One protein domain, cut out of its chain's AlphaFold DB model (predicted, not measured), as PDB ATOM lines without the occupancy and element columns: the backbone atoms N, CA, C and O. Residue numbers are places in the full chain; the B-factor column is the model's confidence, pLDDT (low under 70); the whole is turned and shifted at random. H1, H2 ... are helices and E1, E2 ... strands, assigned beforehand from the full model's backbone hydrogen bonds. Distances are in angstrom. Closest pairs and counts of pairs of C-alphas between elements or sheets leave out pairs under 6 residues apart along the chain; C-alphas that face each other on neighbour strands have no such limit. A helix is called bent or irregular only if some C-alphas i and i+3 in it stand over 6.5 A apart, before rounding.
ATOM      1  N   ARG A 407     -13.027 -19.587 -31.150       92.69
ATOM      2  CA  ARG A 407     -14.219 -20.290 -31.635       92.69
ATOM      3  C   ARG A 407     -15.229 -19.374 -32.319       92.69
ATOM      4  O   ARG A 407     -15.637 -19.672 -33.435       92.69
ATOM      5  N   LEU A 408     -15.612 -18.271 -31.673       91.81
ATOM      6  CA  LEU A 408     -16.659 -17.378 -32.183       91.81
ATOM      7  C   LEU A 408     -16.259 -16.769 -33.526       91.81
ATOM      8  O   LEU A 408     -17.047 -16.764 -34.466       91.81
ATOM      9  N   MET A 409     -15.011 -16.308 -33.631       93.19
ATOM     10  CA  MET A 409     -14.490 -15.734 -34.875       93.19
ATOM     11  C   MET A 409     -14.325 -16.797 -35.967       93.19
ATOM     12  O   MET A 409     -14.535 -16.508 -37.140       93.19
ATOM     13  N   THR A 410     -13.987 -18.032 -35.592       93.69
ATOM     14  CA  THR A 410     -13.878 -19.169 -36.520       93.69
ATOM     15  C   THR A 410     -15.239 -19.516 -37.124       93.69
ATOM     16  O   THR A 410     -15.363 -19.614 -38.342       93.69
ATOM     17  N   GLU A 411     -16.268 -19.669 -36.288       92.12
ATOM     18  CA  GLU A 411     -17.638 -19.953 -36.729       92.12
ATOM     19  C   GLU A 411     -18.189 -18.824 -37.606       92.12
ATOM     20  O   GLU A 411     -18.714 -19.080 -38.690       92.12
ATOM     21  N   PHE A 412     -17.971 -17.578 -37.180       91.75
ATOM     22  CA  PHE A 412     -18.334 -16.387 -37.934       91.75
ATOM     23  C   PHE A 412     -17.705 -16.372 -39.339       91.75
ATOM     24  O   PHE A 412     -18.421 -16.300 -40.337       91.75
ATOM     25  N   GLY A 455      -7.766 -19.170 -41.860       96.31
ATOM     26  CA  GLY A 455      -6.525 -19.937 -41.839       96.31
ATOM     27  C   GLY A 455      -5.473 -19.372 -40.876       96.31
ATOM     28  O   GLY A 455      -4.788 -20.138 -40.206       96.31
ATOM     29  N   LEU A 456      -5.353 -18.044 -40.757       97.00
ATOM     30  CA  LEU A 456      -4.437 -17.396 -39.811       97.00
ATOM     31  C   LEU A 456      -4.860 -17.620 -38.352       97.00
ATOM     32  O   LEU A 456      -4.001 -17.875 -37.504       97.00
ATOM     33  N   ILE A 457      -6.161 -17.583 -38.048       96.12
ATOM     34  CA  ILE A 457      -6.690 -17.874 -36.703       96.12
ATOM     35  C   ILE A 457      -6.373 -19.311 -36.288       96.12
ATOM     36  O   ILE A 457      -5.978 -19.560 -35.145       96.12
ATOM     37  N   LEU A 458      -6.500 -20.239 -37.237       95.94
ATOM     38  CA  LEU A 458      -6.292 -21.674 -37.049       95.94
ATOM     39  C   LEU A 458      -4.857 -22.132 -37.345       95.94
ATOM     40  O   LEU A 458      -4.598 -23.330 -37.375       95.94
ATOM     41  N   LEU A 459      -3.921 -21.206 -37.564       96.00
ATOM     42  CA  LEU A 459      -2.598 -21.500 -38.115       96.00
ATOM     43  C   LEU A 459      -1.847 -22.586 -37.324       96.00
ATOM     44  O   LEU A 459      -1.368 -22.347 -36.214       96.00
ATOM     45  N   GLY A 460      -1.700 -23.765 -37.933       91.88
ATOM     46  CA  GLY A 460      -1.032 -24.928 -37.346       91.88
ATOM     47  C   GLY A 460      -1.721 -25.521 -36.109       91.88
ATOM     48  O   GLY A 460      -1.033 -26.157 -35.308       91.88
ATOM     49  N   ARG A 461      -3.025 -25.271 -35.917       89.44
ATOM     50  CA  ARG A 461      -3.858 -25.871 -34.863       89.44
ATOM     51  C   ARG A 461      -4.626 -27.059 -35.433       89.44
ATOM     52  O   ARG A 461      -5.706 -26.915 -35.997       89.44
ATOM     53  N   GLU A 462      -4.048 -28.237 -35.268       83.00
ATOM     54  CA  GLU A 462      -4.640 -29.500 -35.706       83.00
ATOM     55  C   GLU A 462      -5.579 -30.043 -34.618       83.00
ATOM     56  O   GLU A 462      -5.204 -30.059 -33.447       83.00
ATOM     57  N   ASN A 463      -6.777 -30.509 -34.996       78.69
ATOM     58  CA  ASN A 463      -7.725 -31.202 -34.106       78.69
ATOM     59  C   ASN A 463      -7.979 -30.499 -32.754       78.69
ATOM     60  O   ASN A 463      -7.955 -31.134 -31.699       78.69
ATOM     61  N   ASP A 464      -8.219 -29.186 -32.777       85.44
ATOM     62  CA  ASP A 464      -8.510 -28.421 -31.563       85.44
ATOM     63  C   ASP A 464      -9.816 -28.921 -30.902       85.44
ATOM     64  O   ASP A 464     -10.874 -28.846 -31.539       85.44
ATOM     65  N   PRO A 465      -9.790 -29.412 -29.643       84.56
ATOM     66  CA  PRO A 465     -10.968 -29.979 -28.984       84.56
ATOM     67  C   PRO A 465     -12.139 -28.992 -28.890       84.56
ATOM     68  O   PRO A 465     -13.292 -29.415 -28.885       84.56
ATOM     69  N   GLY A 466     -11.867 -27.680 -28.859       85.62
ATOM     70  CA  GLY A 466     -12.900 -26.639 -28.801       85.62
ATOM     71  C   GLY A 466     -13.649 -26.388 -30.117       85.62
ATOM     72  O   GLY A 466     -14.612 -25.614 -30.123       85.62
ATOM     73  N   LEU A 467     -13.209 -27.003 -31.223       89.88
ATOM     74  CA  LEU A 467     -13.717 -26.767 -32.583       89.88
ATOM     75  C   LEU A 467     -14.222 -28.042 -33.285       89.88
ATOM     76  O   LEU A 467     -14.640 -27.972 -34.442       89.88
ATOM     77  N   VAL A 468     -14.177 -29.201 -32.622       88.62
ATOM     78  CA  VAL A 468     -14.517 -30.509 -33.223       88.62
ATOM     79  C   VAL A 468     -15.959 -30.549 -33.738       88.62
ATOM     80  O   VAL A 468     -16.222 -31.046 -34.828       88.62
ATOM     81  N   ASP A 469     -16.893 -29.974 -32.988       88.38
ATOM     82  CA  ASP A 469     -18.317 -29.893 -33.326       88.38
ATOM     83  C   ASP A 469     -18.609 -29.064 -34.592       88.38
ATOM     84  O   ASP A 469     -19.584 -29.331 -35.297       88.38
ATOM     85  N   LEU A 470     -17.752 -28.090 -34.925       87.81
ATOM     86  CA  LEU A 470     -17.913 -27.269 -36.127       87.81
ATOM     87  C   LEU A 470     -17.653 -28.058 -37.418       87.81
ATOM     88  O   LEU A 470     -18.103 -27.609 -38.479       87.81
ATOM     89  N   ASN A 471     -16.970 -29.210 -37.340       90.38
ATOM     90  CA  ASN A 471     -16.591 -30.065 -38.471       90.38
ATOM     91  C   ASN A 471     -15.904 -29.284 -39.608       90.38
ATOM     92  O   ASN A 471     -16.281 -29.390 -40.782       90.38
ATOM     93  N   LEU A 472     -14.888 -28.487 -39.249       91.75
ATOM     94  CA  LEU A 472     -14.172 -27.574 -40.153       91.75
ATOM     95  C   LEU A 472     -13.690 -28.265 -41.432       91.75
ATOM     96  O   LEU A 472     -13.941 -27.774 -42.532       91.75
ATOM     97  N   ASP A 473     -13.074 -29.439 -41.298       91.94
ATOM     98  CA  ASP A 473     -12.546 -30.219 -42.419       91.94
ATOM     99  C   ASP A 473     -13.609 -30.521 -43.475       91.94
ATOM    100  O   ASP A 473     -13.362 -30.381 -44.674       91.94
ATOM    101  N   ALA A 474     -14.792 -30.954 -43.033       91.00
ATOM    102  CA  ALA A 474     -15.883 -31.336 -43.917       91.00
ATOM    103  C   ALA A 474     -16.489 -30.105 -44.600       91.00
ATOM    104  O   ALA A 474     -16.690 -30.122 -45.816       91.00
ATOM    105  N   LYS A 475     -16.712 -29.018 -43.848       91.19
ATOM    106  CA  LYS A 475     -17.267 -27.765 -44.384       91.19
ATOM    107  C   LYS A 475     -16.329 -27.103 -45.393       91.19
ATOM    108  O   LYS A 475     -16.766 -26.789 -46.495       91.19
ATOM    109  N   LEU A 476     -15.038 -26.977 -45.079       92.94
ATOM    110  CA  LEU A 476     -14.051 -26.395 -45.996       92.94
ATOM    111  C   LEU A 476     -13.840 -27.265 -47.241       92.94
ATOM    112  O   LEU A 476     -13.739 -26.744 -48.350       92.94
ATOM    113  N   THR A 477     -13.848 -28.595 -47.095       93.00
ATOM    114  CA  THR A 477     -13.794 -29.502 -48.256       93.00
ATOM    115  C   THR A 477     -15.036 -29.338 -49.138       93.00
ATOM    116  O   THR A 477     -14.922 -29.314 -50.363       93.00
ATOM    117  N   LYS A 478     -16.220 -29.169 -48.537       90.81
ATOM    118  CA  LYS A 478     -17.479 -28.923 -49.252       90.81
ATOM    119  C   LYS A 478     -17.483 -27.575 -49.977       90.81
ATOM    120  O   LYS A 478     -17.913 -27.518 -51.122       90.81
ATOM    121  N   TYR A 479     -16.967 -26.513 -49.359       90.25
ATOM    122  CA  TYR A 479     -16.802 -25.211 -50.017       90.25
ATOM    123  C   TYR A 479     -15.793 -25.273 -51.172       90.25
ATOM    124  O   TYR A 479     -15.995 -24.647 -52.206       90.25
ATOM    125  N   MET A 480     -14.752 -26.101 -51.056       91.31
ATOM    126  CA  MET A 480     -13.775 -26.311 -52.128       91.31
ATOM    127  C   MET A 480     -14.307 -27.113 -53.320       91.31
ATOM    128  O   MET A 480     -13.982 -26.787 -54.458       91.31
ATOM    129  N   LEU A 481     -15.058 -28.191 -53.085       88.75
ATOM    130  CA  LEU A 481     -15.536 -29.086 -54.151       88.75
ATOM    131  C   LEU A 481     -16.909 -28.686 -54.706       88.75
ATOM    132  O   LEU A 481     -17.292 -29.130 -55.787       88.75
ATOM    133  N   GLY A 482     -17.644 -27.857 -53.967       82.62
ATOM    134  CA  GLY A 482     -19.037 -27.546 -54.241       82.62
ATOM    135  C   GLY A 482     -19.994 -28.586 -53.660       82.62
ATOM    136  O   GLY A 482     -19.621 -29.685 -53.247       82.62
ATOM    137  N   GLY A 483     -21.269 -28.217 -53.601       81.56
ATOM    138  CA  GLY A 483     -22.327 -29.064 -53.064       81.56
ATOM    139  C   GLY A 483     -23.583 -28.271 -52.729       81.56
ATOM    140  O   GLY A 483     -23.617 -27.046 -52.860       81.56
ATOM    141  N   GLU A 484     -24.618 -28.985 -52.290       74.56
ATOM    142  CA  GLU A 484     -25.854 -28.368 -51.805       74.56
ATOM    143  C   GLU A 484     -25.629 -27.746 -50.430       74.56
ATOM    144  O   GLU A 484     -25.069 -28.373 -49.521       74.56
ATOM    145  N   LYS A 485     -26.070 -26.501 -50.272       68.62
ATOM    146  CA  LYS A 485     -26.032 -25.819 -48.984       68.62
ATOM    147  C   LYS A 485     -26.965 -26.522 -47.991       68.62
ATOM    148  O   LYS A 485     -28.077 -26.921 -48.334       68.62
ATOM    149  N   GLU A 486     -26.511 -26.668 -46.749       64.44
ATOM    150  CA  GLU A 486     -27.390 -27.100 -45.660       64.44
ATOM    151  C   GLU A 486     -28.393 -25.983 -45.370       64.44
ATOM    152  O   GLU A 486     -28.005 -24.835 -45.152       64.44
ATOM    153  N   ARG A 487     -29.694 -26.296 -45.411       56.72
ATOM    154  CA  ARG A 487     -30.732 -25.314 -45.088       56.72
ATOM    155  C   ARG A 487     -30.546 -24.880 -43.637       56.72
ATOM    156  O   ARG A 487     -30.695 -25.697 -42.730       56.72
ATOM    157  N   GLY A 488     -30.240 -23.601 -43.428       51.72
ATOM    158  CA  GLY A 488     -30.332 -22.997 -42.104       51.72
ATOM    159  C   GLY A 488     -31.742 -23.191 -41.537       51.72
ATOM    160  O   GLY A 488     -32.718 -23.276 -42.284       51.72
ATOM    161  N   VAL A 500     -25.065 -20.128 -56.194       58.47
ATOM    162  CA  VAL A 500     -25.718 -20.167 -57.508       58.47
ATOM    163  C   VAL A 500     -27.058 -20.891 -57.388       58.47
ATOM    164  O   VAL A 500     -27.120 -22.070 -57.027       58.47
ATOM    165  N   LEU A 501     -28.142 -20.203 -57.746       52.16
ATOM    166  CA  LEU A 501     -29.468 -20.805 -57.886       52.16
ATOM    167  C   LEU A 501     -29.543 -21.580 -59.208       52.16
ATOM    168  O   LEU A 501     -29.520 -20.986 -60.285       52.16
ATOM    169  N   ARG A 502     -29.676 -22.912 -59.155       47.66
ATOM    170  CA  ARG A 502     -30.016 -23.713 -60.346       47.66
ATOM    171  C   ARG A 502     -31.500 -24.059 -60.344       47.66
ATOM    172  O   ARG A 502     -31.958 -24.898 -59.574       47.66
ATOM    173  N   THR A 503     -32.253 -23.463 -61.262       41.28
ATOM    174  CA  THR A 503     -33.643 -23.830 -61.548       41.28
ATOM    175  C   THR A 503     -33.688 -24.972 -62.565       41.28
ATOM    176  O   THR A 503     -33.730 -24.764 -63.775       41.28
ATOM    177  N   ARG A 504     -33.717 -26.221 -62.089       39.66
ATOM    178  CA  ARG A 504     -34.335 -27.316 -62.858       39.66
ATOM    179  C   ARG A 504     -35.704 -27.598 -62.247       39.66
ATOM    180  O   ARG A 504     -35.833 -27.672 -61.031       39.66
ATOM    181  N   LYS A 505     -36.717 -27.644 -63.120       44.34
ATOM    182  CA  LYS A 505     -38.158 -27.773 -62.845       44.34
ATOM    183  C   LYS A 505     -38.467 -28.473 -61.498       44.34
ATOM    184  O   LYS A 505     -38.069 -29.614 -61.296       44.34
ATOM    185  N   LEU A 506     -39.212 -27.761 -60.641       43.19
ATOM    186  CA  LEU A 506     -39.833 -28.131 -59.351       43.19
ATOM    187  C   LEU A 506     -39.074 -28.008 -58.007       43.19
ATOM    188  O   LEU A 506     -39.765 -27.994 -56.992       43.19
ATOM    189  N   LEU A 507     -37.751 -27.816 -57.921       50.97
ATOM    190  CA  LEU A 507     -37.071 -27.577 -56.623       50.97
ATOM    191  C   LEU A 507     -35.944 -26.537 -56.761       50.97
ATOM    192  O   LEU A 507     -34.926 -26.812 -57.392       50.97
ATOM    193  N   GLN A 508     -36.098 -25.354 -56.152       53.84
ATOM    194  CA  GLN A 508     -34.998 -24.392 -55.991       53.84
ATOM    195  C   GLN A 508     -33.951 -24.994 -55.038       53.84
ATOM    196  O   GLN A 508     -34.236 -25.234 -53.863       53.84
ATOM    197  N   ARG A 509     -32.752 -25.286 -55.558       58.50
ATOM    198  CA  ARG A 509     -31.598 -25.742 -54.772       58.50
ATOM    199  C   ARG A 509     -30.482 -24.702 -54.869       58.50
ATOM    200  O   ARG A 509     -30.070 -24.345 -55.974       58.50
ATOM    201  N   GLU A 510     -30.021 -24.222 -53.717       65.75
ATOM    202  CA  GLU A 510     -28.865 -23.327 -53.595       65.75
ATOM    203  C   GLU A 510     -27.577 -24.159 -53.593       65.75
ATOM    204  O   GLU A 510     -27.364 -25.002 -52.714       65.75
ATOM    205  N   LEU A 511     -26.733 -23.943 -54.603       74.44
ATOM    206  CA  LEU A 511     -25.424 -24.579 -54.729       74.44
ATOM    207  C   LEU A 511     -24.325 -23.576 -54.398       74.44
ATOM    208  O   LEU A 511     -24.409 -22.407 -54.765       74.44
ATOM    209  N   ILE A 512     -23.269 -24.047 -53.749       81.19
ATOM    210  CA  ILE A 512     -22.114 -23.215 -53.395       81.19
ATOM    211  C   ILE A 512     -21.338 -22.846 -54.667       81.19
ATOM    212  O   ILE A 512     -21.052 -23.722 -55.489       81.19
ATOM    213  N   ASN A 513     -20.991 -21.566 -54.838       83.25
ATOM    214  CA  ASN A 513     -20.161 -21.127 -55.956       83.25
ATOM    215  C   ASN A 513     -18.684 -21.483 -55.713       83.25
ATOM    216  O   ASN A 513     -17.981 -20.822 -54.940       83.25
ATOM    217  N   VAL A 514     -18.220 -22.528 -56.395       85.12
ATOM    218  CA  VAL A 514     -16.841 -23.033 -56.313       85.12
ATOM    219  C   VAL A 514     -15.836 -21.988 -56.802       85.12
ATOM    220  O   VAL A 514     -14.779 -21.839 -56.196       85.12
ATOM    221  N   ASP A 515     -16.179 -21.195 -57.819       84.38
ATOM    222  CA  ASP A 515     -15.261 -20.204 -58.399       84.38
ATOM    223  C   ASP A 515     -14.865 -19.101 -57.406       84.38
ATOM    224  O   ASP A 515     -13.792 -18.518 -57.526       84.38
ATOM    225  N   VAL A 516     -15.717 -18.839 -56.410       85.88
ATOM    226  CA  VAL A 516     -15.502 -17.830 -55.361       85.88
ATOM    227  C   VAL A 516     -14.872 -18.454 -54.114       85.88
ATOM    228  O   VAL A 516     -13.917 -17.922 -53.550       85.88
ATOM    229  N   THR A 517     -15.411 -19.588 -53.667       89.62
ATOM    230  CA  THR A 517     -15.108 -20.146 -52.339       89.62
ATOM    231  C   THR A 517     -13.941 -21.135 -52.340       89.62
ATOM    232  O   THR A 517     -13.325 -21.342 -51.288       89.62
ATOM    233  N   ALA A 518     -13.568 -21.713 -53.490       91.75
ATOM    234  CA  ALA A 518     -12.591 -22.799 -53.529       91.75
ATOM    235  C   ALA A 518     -11.188 -22.387 -53.086       91.75
ATOM    236  O   ALA A 518     -10.587 -23.070 -52.255       91.75
ATOM    237  N   SER A 519     -10.679 -21.261 -53.591       93.75
ATOM    238  CA  SER A 519      -9.331 -20.791 -53.257       93.75
ATOM    239  C   SER A 519      -9.200 -20.429 -51.775       93.75
ATOM    240  O   SER A 519      -8.239 -20.841 -51.123       93.75
ATOM    241  N   GLY A 520     -10.189 -19.715 -51.222       93.88
ATOM    242  CA  GLY A 520     -10.230 -19.363 -49.800       93.88
ATOM    243  C   GLY A 520     -10.308 -20.598 -48.899       93.88
ATOM    244  O   GLY A 520      -9.554 -20.703 -47.933       93.88
ATOM    245  N   SER A 521     -11.148 -21.569 -49.259       94.62
ATOM    246  CA  SER A 521     -11.340 -22.802 -48.482       94.62
ATOM    247  C   SER A 521     -10.111 -23.708 -48.497       94.62
ATOM    248  O   SER A 521      -9.708 -24.223 -47.454       94.62
ATOM    249  N   ALA A 522      -9.482 -23.876 -49.665       96.50
ATOM    250  CA  ALA A 522      -8.272 -24.678 -49.812       96.50
ATOM    251  C   ALA A 522      -7.106 -24.101 -48.993       96.50
ATOM    252  O   ALA A 522      -6.398 -24.847 -48.316       96.50
ATOM    253  N   LEU A 523      -6.926 -22.774 -49.010       97.00
ATOM    254  CA  LEU A 523      -5.869 -22.100 -48.250       97.00
ATOM    255  C   LEU A 523      -6.162 -22.070 -46.747       97.00
ATOM    256  O   LEU A 523      -5.239 -22.273 -45.964       97.00
ATOM    257  N   ALA A 524      -7.424 -21.904 -46.335       96.75
ATOM    258  CA  ALA A 524      -7.822 -22.023 -44.932       96.75
ATOM    259  C   ALA A 524      -7.489 -23.416 -44.374       96.75
ATOM    260  O   ALA A 524      -6.845 -23.531 -43.330       96.75
ATOM    261  N   LEU A 525      -7.853 -24.473 -45.113       96.06
ATOM    262  CA  LEU A 525      -7.555 -25.857 -44.740       96.06
ATOM    263  C   LEU A 525      -6.040 -26.114 -44.694       96.06
ATOM    264  O   LEU A 525      -5.544 -26.750 -43.764       96.06
ATOM    265  N   ALA A 526      -5.288 -25.574 -45.658       96.75
ATOM    266  CA  ALA A 526      -3.833 -25.692 -45.689       96.75
ATOM    267  C   ALA A 526      -3.139 -24.951 -44.539       96.75
ATOM    268  O   ALA A 526      -2.152 -25.452 -44.005       96.75
ATOM    269  N   PHE A 527      -3.630 -23.773 -44.145       97.00
ATOM    270  CA  PHE A 527      -3.079 -23.017 -43.018       97.00
ATOM    271  C   PHE A 527      -3.388 -23.691 -41.677       97.00
ATOM    272  O   PHE A 527      -2.514 -23.732 -40.807       97.00
ATOM    273  N   MET A 528      -4.574 -24.287 -41.532       95.50
ATOM    274  CA  MET A 528      -4.932 -25.073 -40.348       95.50
ATOM    275  C   MET A 528      -3.990 -26.270 -40.154       95.50
ATOM    276  O   MET A 528      -3.419 -26.436 -39.079       95.50
ATOM    277  N   TYR A 529      -3.734 -27.035 -41.221       95.56
ATOM    278  CA  TYR A 529      -2.857 -28.217 -41.218       95.56
ATOM    279  C   TYR A 529      -1.405 -27.926 -41.645       95.56
ATOM    280  O   TYR A 529      -0.695 -28.827 -42.110       95.56
ATOM    281  N   MET A 530      -0.948 -26.677 -41.522       95.50
ATOM    282  CA  MET A 530       0.352 -26.253 -42.046       95.50
ATOM    283  C   MET A 530       1.509 -27.015 -41.381       95.50
ATOM    284  O   MET A 530       1.712 -26.937 -40.168       95.50
TER     285      MET A 530
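AT A GLANCE: This is residues 407 to 412, 455 to 488 and 500 to 530 of the 1019 residues of the protein "Anaphase-promoting complex subunit 1" of Saprolegnia parasitica (strain CBS 223.65) (UniProt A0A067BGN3). Two helices, H3 and H4, lie side by side and run opposite ways as the middle of an elongated model; the strand hairpin E1 and E2 extends from one end of them, and its residues 503 to 508 stick out free. The short helices H1 and H2 lie toward the other end. The printed part has 71 residues in three pieces, with four named helices and two named strands in the order H1, H2, H3, E1, E2, H4; the sheet, in the order E1, E2, is antiparallel, and the class is mixed, helices and strands. The whole is loose, with a radius of gyration of the C-alphas of 14.0 A, and spans 45 by 22 by 16 A, only just a rod.

IN THESE COORDINATES: H1 is residues 407 to 412, 8.5 A long, and begins with C-alpha 407 at (-14.219, -20.290, -31.635). H2 is residues 465 to 470, 10.3 A, and irregular: C-alphas 466 and 469 are 7.8 A apart. H3 is residues 472 to 481, 14.1 A, ending at C-alpha 481 at (-15.536, -29.086, -54.151). E1 is residues 500 to 504, 12.4 A, and E2 is residues 507 to 512, 15.9 A. H4, residues 514 to 528, is 20.0 A long and irregular, with C-alphas 516 and 519 at 7.2 A from each other; it ends with C-alpha 528 at (-4.932, -25.073, -40.348).

HOW THE PARTS SIT: H1 and H2 only just touch, with 3 pairs of C-alphas within 8 A, the closest being those of Arg 407 and Leu 467 at 6.6 A; they run the same way at a shallow tilt of 24 degrees. H1 is apart from H3 and from H4. H2 and H3 meet only through their link. H3 and H4 touch, with the C-alphas of Met 480 and Ala 518 closest at 4.0 A, and run opposite ways at a shallow tilt of 34 degrees, only just short of steep. The closest C-alphas of H3 and E2 are those of Tyr 479 and Ile 512, 6.6 A apart. E1 and E2 form an antiparallel hairpin at 150 degrees, with N 500 and O 511 at 2.8 A and N 511 and O 500 at 3.1 A, within hydrogen-bond range. E1 is apart from H4. Every O i to N i+4 pair is within hydrogen-bond range in H1 and H3; H4 has 9 of 11, and H2 has 0 of 2, with 1 of 3 O i to N i+3 pairs within range.

THE WHOLE: The two C-alphas farthest apart, those of Gly 460 and Lys 505, are 45.1 A apart. Residues 413 to 454 are not printed, with 12.9 A between C-alphas 412 and 455, and neither are residues 489 to 499, with 16.3 A between C-alphas 488 and 500. Of the links that are printed whole, H2 to H3, E1 to E2 and E2 to H4 are tight. The mean pLDDT of the printed part is 82.4; residues 485 to 488 and 500 to 510 are under 70.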